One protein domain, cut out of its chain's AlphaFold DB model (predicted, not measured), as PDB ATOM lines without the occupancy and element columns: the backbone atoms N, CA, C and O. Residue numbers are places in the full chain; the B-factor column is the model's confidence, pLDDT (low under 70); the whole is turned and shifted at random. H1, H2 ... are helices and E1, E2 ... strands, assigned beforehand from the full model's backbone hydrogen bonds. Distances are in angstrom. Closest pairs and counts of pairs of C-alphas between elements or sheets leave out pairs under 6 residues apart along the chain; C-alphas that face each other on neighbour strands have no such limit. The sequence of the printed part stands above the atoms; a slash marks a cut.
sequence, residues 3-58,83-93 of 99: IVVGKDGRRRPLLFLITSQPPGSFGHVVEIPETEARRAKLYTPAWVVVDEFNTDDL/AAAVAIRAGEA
ATOM      1  N   ILE A   3     -29.361 -19.385   8.324       77.25
ATOM      2  CA  ILE A   3     -27.893 -19.405   8.440       77.25
ATOM      3  C   ILE A   3     -27.328 -19.726   7.066       77.25
ATOM      4  O   ILE A   3     -27.695 -20.739   6.472       77.25
ATOM      5  N   VAL A   4     -26.430 -18.875   6.580       75.50
ATOM      6  CA  VAL A   4     -25.721 -19.075   5.313       75.50
ATOM      7  C   VAL A   4     -24.230 -19.239   5.569       75.50
ATOM      8  O   VAL A   4     -23.706 -18.758   6.572       75.50
ATOM      9  N   VAL A   5     -23.537 -19.931   4.668       75.81
ATOM     10  CA  VAL A   5     -22.073 -20.019   4.679       75.81
ATOM     11  C   VAL A   5     -21.540 -18.956   3.723       75.81
ATOM     12  O   VAL A   5     -21.916 -18.928   2.551       75.81
ATOM     13  N   GLY A   6     -20.717 -18.044   4.238       72.56
ATOM     14  CA  GLY A   6     -20.041 -17.026   3.442       72.56
ATOM     15  C   GLY A   6     -18.955 -17.624   2.547       72.56
ATOM     16  O   GLY A   6     -18.542 -18.769   2.721       72.56
ATOM     17  N   LYS A   7     -18.449 -16.831   1.592       76.06
ATOM     18  CA  LYS A   7     -17.317 -17.237   0.731       76.06
ATOM     19  C   LYS A   7     -16.045 -17.559   1.528       76.06
ATOM     20  O   LYS A   7     -15.207 -18.313   1.061       76.06
ATOM     21  N   ASP A   8     -15.932 -17.000   2.728       81.38
ATOM     22  CA  ASP A   8     -14.880 -17.250   3.717       81.38
ATOM     23  C   ASP A   8     -15.079 -18.562   4.505       81.38
ATOM     24  O   ASP A   8     -14.349 -18.828   5.456       81.38
ATOM     25  N   GLY A   9     -16.091 -19.365   4.161       81.12
ATOM     26  CA  GLY A   9     -16.434 -20.607   4.853       81.12
ATOM     27  C   GLY A   9     -17.113 -20.401   6.210       81.12
ATOM     28  O   GLY A   9     -17.485 -21.377   6.865       81.12
ATOM     29  N   ARG A  10     -17.323 -19.152   6.650       80.19
ATOM     30  CA  ARG A  10     -17.906 -18.855   7.964       80.19
ATOM     31  C   ARG A  10     -19.426 -18.844   7.895       80.19
ATOM     32  O   ARG A  10     -20.025 -18.281   6.979       80.19
ATOM     33  N   ARG A  11     -20.069 -19.450   8.894       82.38
ATOM     34  CA  ARG A  11     -21.527 -19.405   9.054       82.38
ATOM     35  C   ARG A  11     -21.933 -18.041   9.590       82.38
ATOM     36  O   ARG A  11     -21.404 -17.611  10.608       82.38
ATOM     37  N   ARG A  12     -22.883 -17.386   8.927       81.12
ATOM     38  CA  ARG A  12     -23.436 -16.097   9.352       81.12
ATOM     39  C   ARG A  12     -24.960 -16.187   9.401       81.12
ATOM     40  O   ARG A  12     -25.561 -16.696   8.446       81.12
ATOM     41  N   PRO A  13     -25.596 -15.742  10.493       83.69
ATOM     42  CA  PRO A  13     -27.039 -15.611  10.521       83.69
ATOM     43  C   PRO A  13     -27.458 -14.436   9.632       83.69
ATOM     44  O   PRO A  13     -26.846 -13.370   9.659       83.69
ATOM     45  N   LEU A  14     -28.506 -14.650   8.845       86.50
ATOM     46  CA  LEU A  14     -29.265 -13.595   8.192       86.50
ATOM     47  C   LEU A  14     -30.505 -13.312   9.039       86.50
ATOM     48  O   LEU A  14     -31.295 -14.220   9.352       86.50
ATOM     49  N   LEU A  15     -30.641 -12.046   9.411       87.81
ATOM     50  CA  LEU A  15     -31.769 -11.502  10.145       87.81
ATOM     51  C   LEU A  15     -32.619 -10.698   9.168       87.81
ATOM     52  O   LEU A  15     -32.200  -9.640   8.710       87.81
ATOM     53  N   PHE A  16     -33.788 -11.237   8.834       90.19
ATOM     54  CA  PHE A  16     -34.769 -10.577   7.980       90.19
ATOM     55  C   PHE A  16     -35.769  -9.814   8.835       90.19
ATOM     56  O   PHE A  16     -36.164 -10.295   9.904       90.19
ATOM     57  N   LEU A  17     -36.201  -8.660   8.335       88.62
ATOM     58  CA  LEU A  17     -37.272  -7.896   8.952       88.62
ATOM     59  C   LEU A  17     -38.602  -8.646   8.795       88.62
ATOM     60  O   LEU A  17     -38.904  -9.213   7.741       88.62
ATOM     61  N   ILE A  18     -39.405  -8.634   9.858       91.94
ATOM     62  CA  ILE A  18     -40.796  -9.083   9.835       91.94
ATOM     63  C   ILE A  18     -41.670  -7.884  10.170       91.94
ATOM     64  O   ILE A  18     -41.420  -7.199  11.159       91.94
ATOM     65  N   THR A  19     -42.702  -7.653   9.366       90.00
ATOM     66  CA  THR A  19     -43.644  -6.550   9.568       90.00
ATOM     67  C   THR A  19     -45.080  -7.053   9.534       90.00
ATOM     68  O   THR A  19     -45.392  -7.991   8.802       90.00
ATOM     69  N   SER A  20     -45.950  -6.433  10.331       91.56
ATOM     70  CA  SER A  20     -47.408  -6.578  10.245       91.56
ATOM     71  C   SER A  20     -48.071  -5.415   9.506       91.56
ATOM     72  O   SER A  20     -49.292  -5.382   9.364       91.56
ATOM     73  N   GLN A  21     -47.285  -4.431   9.063       89.38
ATOM     74  CA  GLN A  21     -47.781  -3.350   8.223       89.38
ATOM     75  C   GLN A  21     -47.889  -3.852   6.781       89.38
ATOM     76  O   GLN A  21     -46.973  -4.541   6.323       89.38
ATOM     77  N   PRO A  22     -48.979  -3.516   6.063       83.06
ATOM     78  CA  PRO A  22     -49.111  -3.849   4.655       83.06
ATOM     79  C   PRO A  22     -47.863  -3.408   3.893       83.06
ATOM     80  O   PRO A  22     -47.384  -2.295   4.117       83.06
ATOM     81  N   PRO A  23     -47.344  -4.243   2.984       74.50
ATOM     82  CA  PRO A  23     -46.014  -4.056   2.433       74.50
ATOM     83  C   PRO A  23     -45.845  -2.827   1.532       74.50
ATOM     84  O   PRO A  23     -44.753  -2.655   1.033       74.50
ATOM     85  N   GLY A  24     -46.843  -1.947   1.366       75.12
ATOM     86  CA  GLY A  24     -46.702  -0.606   0.776       75.12
ATOM     87  C   GLY A  24     -45.614  -0.482  -0.301       75.12
ATOM     88  O   GLY A  24     -45.757  -1.024  -1.392       75.12
ATOM     89  N   SER A  25     -44.530   0.229   0.032       65.31
ATOM     90  CA  SER A  25     -43.343   0.457  -0.809       65.31
ATOM     91  C   SER A  25     -42.237  -0.606  -0.702       65.31
ATOM     92  O   SER A  25     -41.217  -0.467  -1.372       65.31
ATOM     93  N   PHE A  26     -42.381  -1.635   0.138       67.50
ATOM     94  CA  PHE A  26     -41.450  -2.763   0.190       67.50
ATOM     95  C   PHE A  26     -41.594  -3.576  -1.102       67.50
ATOM     96  O   PHE A  26     -42.607  -4.238  -1.333       67.50
ATOM     97  N   GLY A  27     -40.582  -3.491  -1.967       70.50
ATOM     98  CA  GLY A  27     -40.604  -4.107  -3.293       70.50
ATOM     99  C   GLY A  27     -40.567  -5.633  -3.244       70.50
ATOM    100  O   GLY A  27     -41.157  -6.291  -4.107       70.50
ATOM    101  N   HIS A  28     -39.922  -6.210  -2.225       86.00
ATOM    102  CA  HIS A  28     -39.725  -7.650  -2.149       86.00
ATOM    103  C   HIS A  28     -40.085  -8.233  -0.781       86.00
ATOM    104  O   HIS A  28     -39.289  -8.271   0.158       86.00
ATOM    105  N   VAL A  29     -41.303  -8.775  -0.695       90.94
ATOM    106  CA  VAL A  29     -41.821  -9.420   0.515       90.94
ATOM    107  C   VAL A  29     -42.327 -10.837   0.264       90.94
ATOM    108  O   VAL A  29     -42.796 -11.184  -0.819       90.94
ATOM    109  N   VAL A  30     -42.275 -11.660   1.308       92.62
ATOM    110  CA  VAL A  30     -42.908 -12.978   1.370       92.62
ATOM    111  C   VAL A  30     -43.983 -12.938   2.446       92.62
ATOM    112  O   VAL A  30     -43.674 -12.790   3.627       92.62
ATOM    113  N   GLU A  31     -45.242 -13.097   2.051       94.56
ATOM    114  CA  GLU A  31     -46.350 -13.233   2.999       94.56
ATOM    115  C   GLU A  31     -46.148 -14.450   3.907       94.56
ATOM    116  O   GLU A  31     -45.765 -15.533   3.449       94.56
ATOM    117  N   ILE A  32     -46.409 -14.264   5.201       96.12
ATOM    118  CA  ILE A  32     -46.385 -15.314   6.213       96.12
ATOM    119  C   ILE A  32     -47.811 -15.862   6.347       96.12
ATOM    120  O   ILE A  32     -48.672 -15.174   6.896       96.12
ATOM    121  N   PRO A  33     -48.082 -17.108   5.912       96.62
ATOM    122  CA  PRO A  33     -49.392 -17.719   6.105       96.62
ATOM    123  C   PRO A  33     -49.765 -17.767   7.588       96.62
ATOM    124  O   PRO A  33     -48.902 -17.998   8.434       96.62
ATOM    125  N   GLU A  34     -51.054 -17.669   7.912       97.25
ATOM    126  CA  GLU A  34     -51.543 -17.669   9.302       97.25
ATOM    127  C   GLU A  34     -51.017 -18.862  10.125       97.25
ATOM    128  O   GLU A  34     -50.607 -18.725  11.280       97.25
ATOM    129  N   THR A  35     -50.930 -20.043   9.505       97.12
ATOM    130  CA  THR A  35     -50.372 -21.247  10.143       97.12
ATOM    131  C   THR A  35     -48.893 -21.107  10.515       97.12
ATOM    132  O   THR A  35     -48.467 -21.644  11.539       97.12
ATOM    133  N   GLU A  36     -48.107 -20.392   9.714       97.50
ATOM    134  CA  GLU A  36     -46.699 -20.092   9.980       97.50
ATOM    135  C   GLU A  36     -46.566 -18.981  11.027       97.50
ATOM    136  O   GLU A  36     -45.780 -19.124  11.965       97.50
ATOM    137  N   ALA A  37     -47.392 -17.934  10.939       96.19
ATOM    138  CA  ALA A  37     -47.440 -16.849  11.917       96.19
ATOM    139  C   ALA A  37     -47.747 -17.384  13.324       96.19
ATOM    140  O   ALA A  37     -47.021 -17.091  14.275       96.19
ATOM    141  N   ARG A  38     -48.729 -18.287  13.453       95.94
ATOM    142  CA  ARG A  38     -49.068 -18.934  14.728       95.94
ATOM    143  C   ARG A  38     -47.911 -19.756  15.306       95.94
ATOM    144  O   ARG A  38     -47.667 -19.702  16.509       95.94
ATOM    145  N   ARG A  39     -47.159 -20.497  14.476       95.06
ATOM    146  CA  ARG A  39     -45.962 -21.252  14.924       95.06
ATOM    147  C   ARG A  39     -44.815 -20.330  15.347       95.06
ATOM    148  O   ARG A  39     -44.030 -20.682  16.233       95.06
ATOM    149  N   ALA A  40     -44.726 -19.161  14.721       94.31
ATOM    150  CA  ALA A  40     -43.751 -18.125  15.031       94.31
ATOM    151  C   ALA A  40     -44.190 -17.174  16.159       94.31
ATOM    152  O   ALA A  40     -43.376 -16.366  16.590       94.31
ATOM    153  N   LYS A  41     -45.423 -17.317  16.674       95.12
ATOM    154  CA  LYS A  41     -46.053 -16.416  17.657       95.12
ATOM    155  C   LYS A  41     -46.132 -14.962  17.179       95.12
ATOM    156  O   LYS A  41     -45.887 -14.036  17.944       95.12
ATOM    157  N   LEU A  42     -46.452 -14.781  15.904       94.50
ATOM    158  CA  LEU A  42     -46.634 -13.479  15.276       94.50
ATOM    159  C   LEU A  42     -48.120 -13.139  15.178       94.50
ATOM    160  O   LEU A  42     -48.961 -14.031  15.040       94.50
ATOM    161  N   TYR A  43     -48.420 -11.844  15.202       93.56
ATOM    162  CA  TYR A  43     -49.723 -11.332  14.792       93.56
ATOM    163  C   TYR A  43     -49.881 -11.440  13.276       93.56
ATOM    164  O   TYR A  43     -48.895 -11.481  12.543       93.56
ATOM    165  N   THR A  44     -51.127 -11.488  12.815       94.00
ATOM    166  CA  THR A  44     -51.476 -11.499  11.393       94.00
ATOM    167  C   THR A  44     -52.274 -10.247  11.029       94.00
ATOM    168  O   THR A  44     -53.084  -9.806  11.847       94.00
ATOM    169  N   PRO A  45     -52.106  -9.701   9.813       94.69
ATOM    170  CA  PRO A  45     -51.242 -10.208   8.743       94.69
ATOM    171  C   PRO A  45     -49.751  -9.948   9.021       94.69
ATOM    172  O   PRO A  45     -49.414  -9.097   9.841       94.69
ATOM    173  N   ALA A  46     -48.865 -10.719   8.383       95.25
ATOM    174  CA  ALA A  46     -47.423 -10.546   8.534       95.25
ATOM    175  C   ALA A  46     -46.646 -10.932   7.272       95.25
ATOM    176  O   ALA A  46     -47.043 -11.827   6.522       95.25
ATOM    177  N   TRP A  47     -45.500 -10.287   7.077       94.50
ATOM    178  CA  TRP A  47     -44.619 -10.469   5.926       94.50
ATOM    179  C   TRP A  47     -43.158 -10.520   6.362       94.50
ATOM    180  O   TRP A  47     -42.769  -9.871   7.330       94.50
ATOM    181  N   VAL A  48     -42.349 -11.277   5.623       93.19
ATOM    182  CA  VAL A  48     -40.884 -11.211   5.676       93.19
ATOM    183  C   VAL A  48     -40.412 -10.311   4.541       93.19
ATOM    184  O   VAL A  48     -40.714 -10.600   3.385       93.19
ATOM    185  N   VAL A  49     -39.658  -9.263   4.854       90.75
ATOM    186  CA  VAL A  49     -38.979  -8.419   3.859       90.75
ATOM    187  C   VAL A  49     -37.664  -9.109   3.490       90.75
ATOM    188  O   VAL A  49     -36.914  -9.504   4.382       90.75
ATOM    189  N   VAL A  50     -37.445  -9.388   2.203       89.00
ATOM    190  CA  VAL A  50     -36.390 -10.317   1.733       89.00
ATOM    191  C   VAL A  50     -35.291  -9.662   0.893       89.00
ATOM    192  O   VAL A  50     -34.281 -10.317   0.630       89.00
ATOM    193  N   ASP A  51     -35.461  -8.400   0.509       81.69
ATOM    194  CA  ASP A  51     -34.412  -7.517  -0.026       81.69
ATOM    195  C   ASP A  51     -33.534  -6.933   1.100       81.69
ATOM    196  O   ASP A  51     -32.321  -6.796   0.948       81.69
ATOM    197  N   GLU A  52     -34.113  -6.697   2.278       75.25
ATOM    198  CA  GLU A  52     -33.402  -6.201   3.456       75.25
ATOM    199  C   GLU A  52     -33.037  -7.318   4.448       75.25
ATOM    200  O   GLU A  52     -33.885  -8.062   4.953       75.25
ATOM    201  N   PHE A  53     -31.749  -7.421   4.789       85.44
ATOM    202  CA  PHE A  53     -31.284  -8.286   5.871       85.44
ATOM    203  C   PHE A  53     -30.048  -7.728   6.573       85.44
ATOM    204  O   PHE A  53     -29.162  -7.128   5.962       85.44
ATOM    205  N   ASN A  54     -29.946  -8.031   7.862       81.31
ATOM    206  CA  ASN A  54     -28.760  -7.768   8.661       81.31
ATOM    207  C   ASN A  54     -27.942  -9.048   8.841       81.31
ATOM    208  O   ASN A  54     -28.479 -10.156   8.947       81.31
ATOM    209  N   THR A  55     -26.623  -8.883   8.897       79.81
ATOM    210  CA  THR A  55     -25.688  -9.916   9.347       79.81
ATOM    211  C   THR A  55     -25.067  -9.428  10.639       79.81
ATOM    212  O   THR A  55     -24.393  -8.401  10.612       79.81
ATOM    213  N   ASP A  56     -25.277 -10.142  11.736       71.88
ATOM    214  CA  ASP A  56     -24.765  -9.732  13.041       71.88
ATOM    215  C   ASP A  56     -24.121 -10.913  13.773       71.88
ATOM    216  O   ASP A  56     -24.453 -12.077  13.513       71.88
ATOM    217  N   ASP A  57     -23.190 -10.606  14.672       73.31
ATOM    218  CA  ASP A  57     -22.681 -11.562  15.645       73.31
ATOM    219  C   ASP A  57     -23.615 -11.563  16.855       73.31
ATOM    220  O   ASP A  57     -23.551 -10.702  17.730       73.31
ATOM    221  N   LEU A  58     -24.502 -12.556  16.907       71.94
ATOM    222  CA  LEU A  58     -25.516 -12.670  17.956       71.94
ATOM    223  C   LEU A  58     -24.923 -12.779  19.369       71.94
ATOM    224  O   LEU A  58     -25.654 -12.559  20.327       71.94
ATOM    225  N   ALA A  83     -35.262 -19.276  -1.021       89.44
ATOM    226  CA  ALA A  83     -35.312 -19.204  -2.479       89.44
ATOM    227  C   ALA A  83     -35.659 -17.789  -2.975       89.44
ATOM    228  O   ALA A  83     -35.015 -17.301  -3.900       89.44
ATOM    229  N   ALA A  84     -36.615 -17.112  -2.327       88.88
ATOM    230  CA  ALA A  84     -36.961 -15.726  -2.637       88.88
ATOM    231  C   ALA A  84     -35.767 -14.780  -2.421       88.88
ATOM    232  O   ALA A  84     -35.409 -14.035  -3.330       88.88
ATOM    233  N   ALA A  85     -35.087 -14.878  -1.275       87.06
ATOM    234  CA  ALA A  85     -33.903 -14.068  -0.978       87.06
ATOM    235  C   ALA A  85     -32.757 -14.297  -1.987       87.06
ATOM    236  O   ALA A  85     -32.070 -13.358  -2.383       87.06
ATOM    237  N   VAL A  86     -32.551 -15.540  -2.444       85.81
ATOM    238  CA  VAL A  86     -31.558 -15.847  -3.491       85.81
ATOM    239  C   VAL A  86     -31.954 -15.236  -4.834       85.81
ATOM    240  O   VAL A  86     -31.092 -14.672  -5.507       85.81
ATOM    241  N   ALA A  87     -33.228 -15.329  -5.222       83.38
ATOM    242  CA  ALA A  87     -33.718 -14.768  -6.479       83.38
ATOM    243  C   ALA A  87     -33.549 -13.242  -6.525       83.38
ATOM    244  O   ALA A  87     -33.054 -12.713  -7.518       83.38
ATOM    245  N   ILE A  88     -33.870 -12.554  -5.425       81.44
ATOM    246  CA  ILE A  88     -33.671 -11.104  -5.297       81.44
ATOM    247  C   ILE A  88     -32.187 -10.772  -5.384       81.44
ATOM    248  O   ILE A  88     -31.793  -9.956  -6.205       81.44
ATOM    249  N   ARG A  89     -31.327 -11.488  -4.651       74.25
ATOM    250  CA  ARG A  89     -29.876 -11.268  -4.703       74.25
ATOM    251  C   ARG A  89     -29.269 -11.502  -6.090       74.25
ATOM    252  O   ARG A  89     -28.297 -10.839  -6.447       74.25
ATOM    253  N   ALA A  90     -29.802 -12.449  -6.860       70.38
ATOM    254  CA  ALA A  90     -29.382 -12.675  -8.241       70.38
ATOM    255  C   ALA A  90     -29.779 -11.505  -9.162       70.38
ATOM    256  O   ALA A  90     -29.041 -11.203 -10.098       70.38
ATOM    257  N   GLY A  91     -30.898 -10.826  -8.874       61.38
ATOM    258  CA  GLY A  91     -31.331  -9.599  -9.555       61.38
ATOM    259  C   GLY A  91     -30.661  -8.308  -9.046       61.38
ATOM    260  O   GLY A  91     -30.440  -7.389  -9.829       61.38
ATOM    261  N   GLU A  92     -30.271  -8.255  -7.767       52.59
ATOM    262  CA  GLU A  92     -29.740  -7.081  -7.052       52.59
ATOM    263  C   GLU A  92     -28.213  -7.085  -6.858       52.59
ATOM    264  O   GLU A  92     -27.668  -6.347  -6.037       52.59
ATOM    265  N   ALA A  93     -27.449  -7.833  -7.659       41.47
ATOM    266  CA  ALA A  93     -25.983  -7.709  -7.688       41.47
ATOM    267  C   ALA A  93     -25.470  -6.296  -8.087       41.47
ATOM    268  O   ALA A  93     -24.264  -6.093  -8.240       41.47
TER     269      ALA A  93
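AT A GLANCE: This is residues 3 to 58 and 83 to 93 of the 99 residues of an uncharacterized protein of Methylobacterium sp. ap11 (UniProt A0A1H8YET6). A strongly twisted, curled sheet has two long strands, E2 and E4, side by side in its middle; the short strands E1 and E3 pair at opposite ends of this long pair, E1 on E2 and E3 on E4. H2 packs across E4 with its residues 83 to 89, while the small helix H1 lies off the sheet, beyond the end where E3 pairs. The printed part has 67 residues with two named helices and four named strands, in the order E1 E2 E3 H1 E4 H2; the sheet runs E1 E2 E4 E3, antiparallel throughout, and the class is mixed, helices and strands. The whole is only just loose, close to compact, with a radius of gyration of the C-alphas of 13.3 A and spans of 38 by 26 by 18 A.

IN THESE COORDINATES: E2 is residues 11 to 19, 25.6 A from first to last C-alpha, beginning at C-alpha 11 (-21.527, -19.405, 9.054). E4 is residues 47 to 55, 19.2 A long, and bends by 83 degrees at residue 51. The edge strands are E1, residues 3 to 5, and E3, residues 29 to 31. H1 is residues 34 to 40, 9.7 A long, beginning at C-alpha 34 (-51.543, -17.669, 9.302). H2 is residues 83 to 91, 12.6 A long, ending at C-alpha 91 (-31.331, -9.599, -9.555).

HOW THE PARTS SIT: The inner strands E2 and E4 are antiparallel at 143 degrees, with N 15 and O 54 at 2.9 A and N 49 and O 17 at 3.0 A, both within hydrogen-bond range. The pairing of E2 is staggered: its residues 11 to 13 pair with E1 and 14 to 19 with E4. E1 and E2 form an antiparallel hairpin, with N 12 and O 4 at 2.8 A. E4 and E3 are antiparallel, with N 30 and O 48 at 2.8 A. H2 is on the sheet at a height of 8.5 A and runs across the strands, at 65 degrees to E4 on the local plane. It is only just over E4, with 3 of its 9 C-alphas falling on that strand; the closest C-alphas of the two, those of Val 50 and Ala 85, are 5.3 A apart. H1 is not on the sheet and is apart from E1, E2 and H2. In H1 and H2 every O i to N i+4 pair is within hydrogen-bond range.

THE WHOLE: The two C-alphas farthest apart, those of Asp 8 and Thr 44, are 37.8 A apart. Residues 59 to 82 are not printed; C-alphas 58 and 83 are 23.6 A apart across this cut, which the link from E4 to H2 crosses. Of the links that are printed whole, none is long. The mean pLDDT of the printed part is 83.9, and residues 25 to 26 and 91 to 93 are under 70.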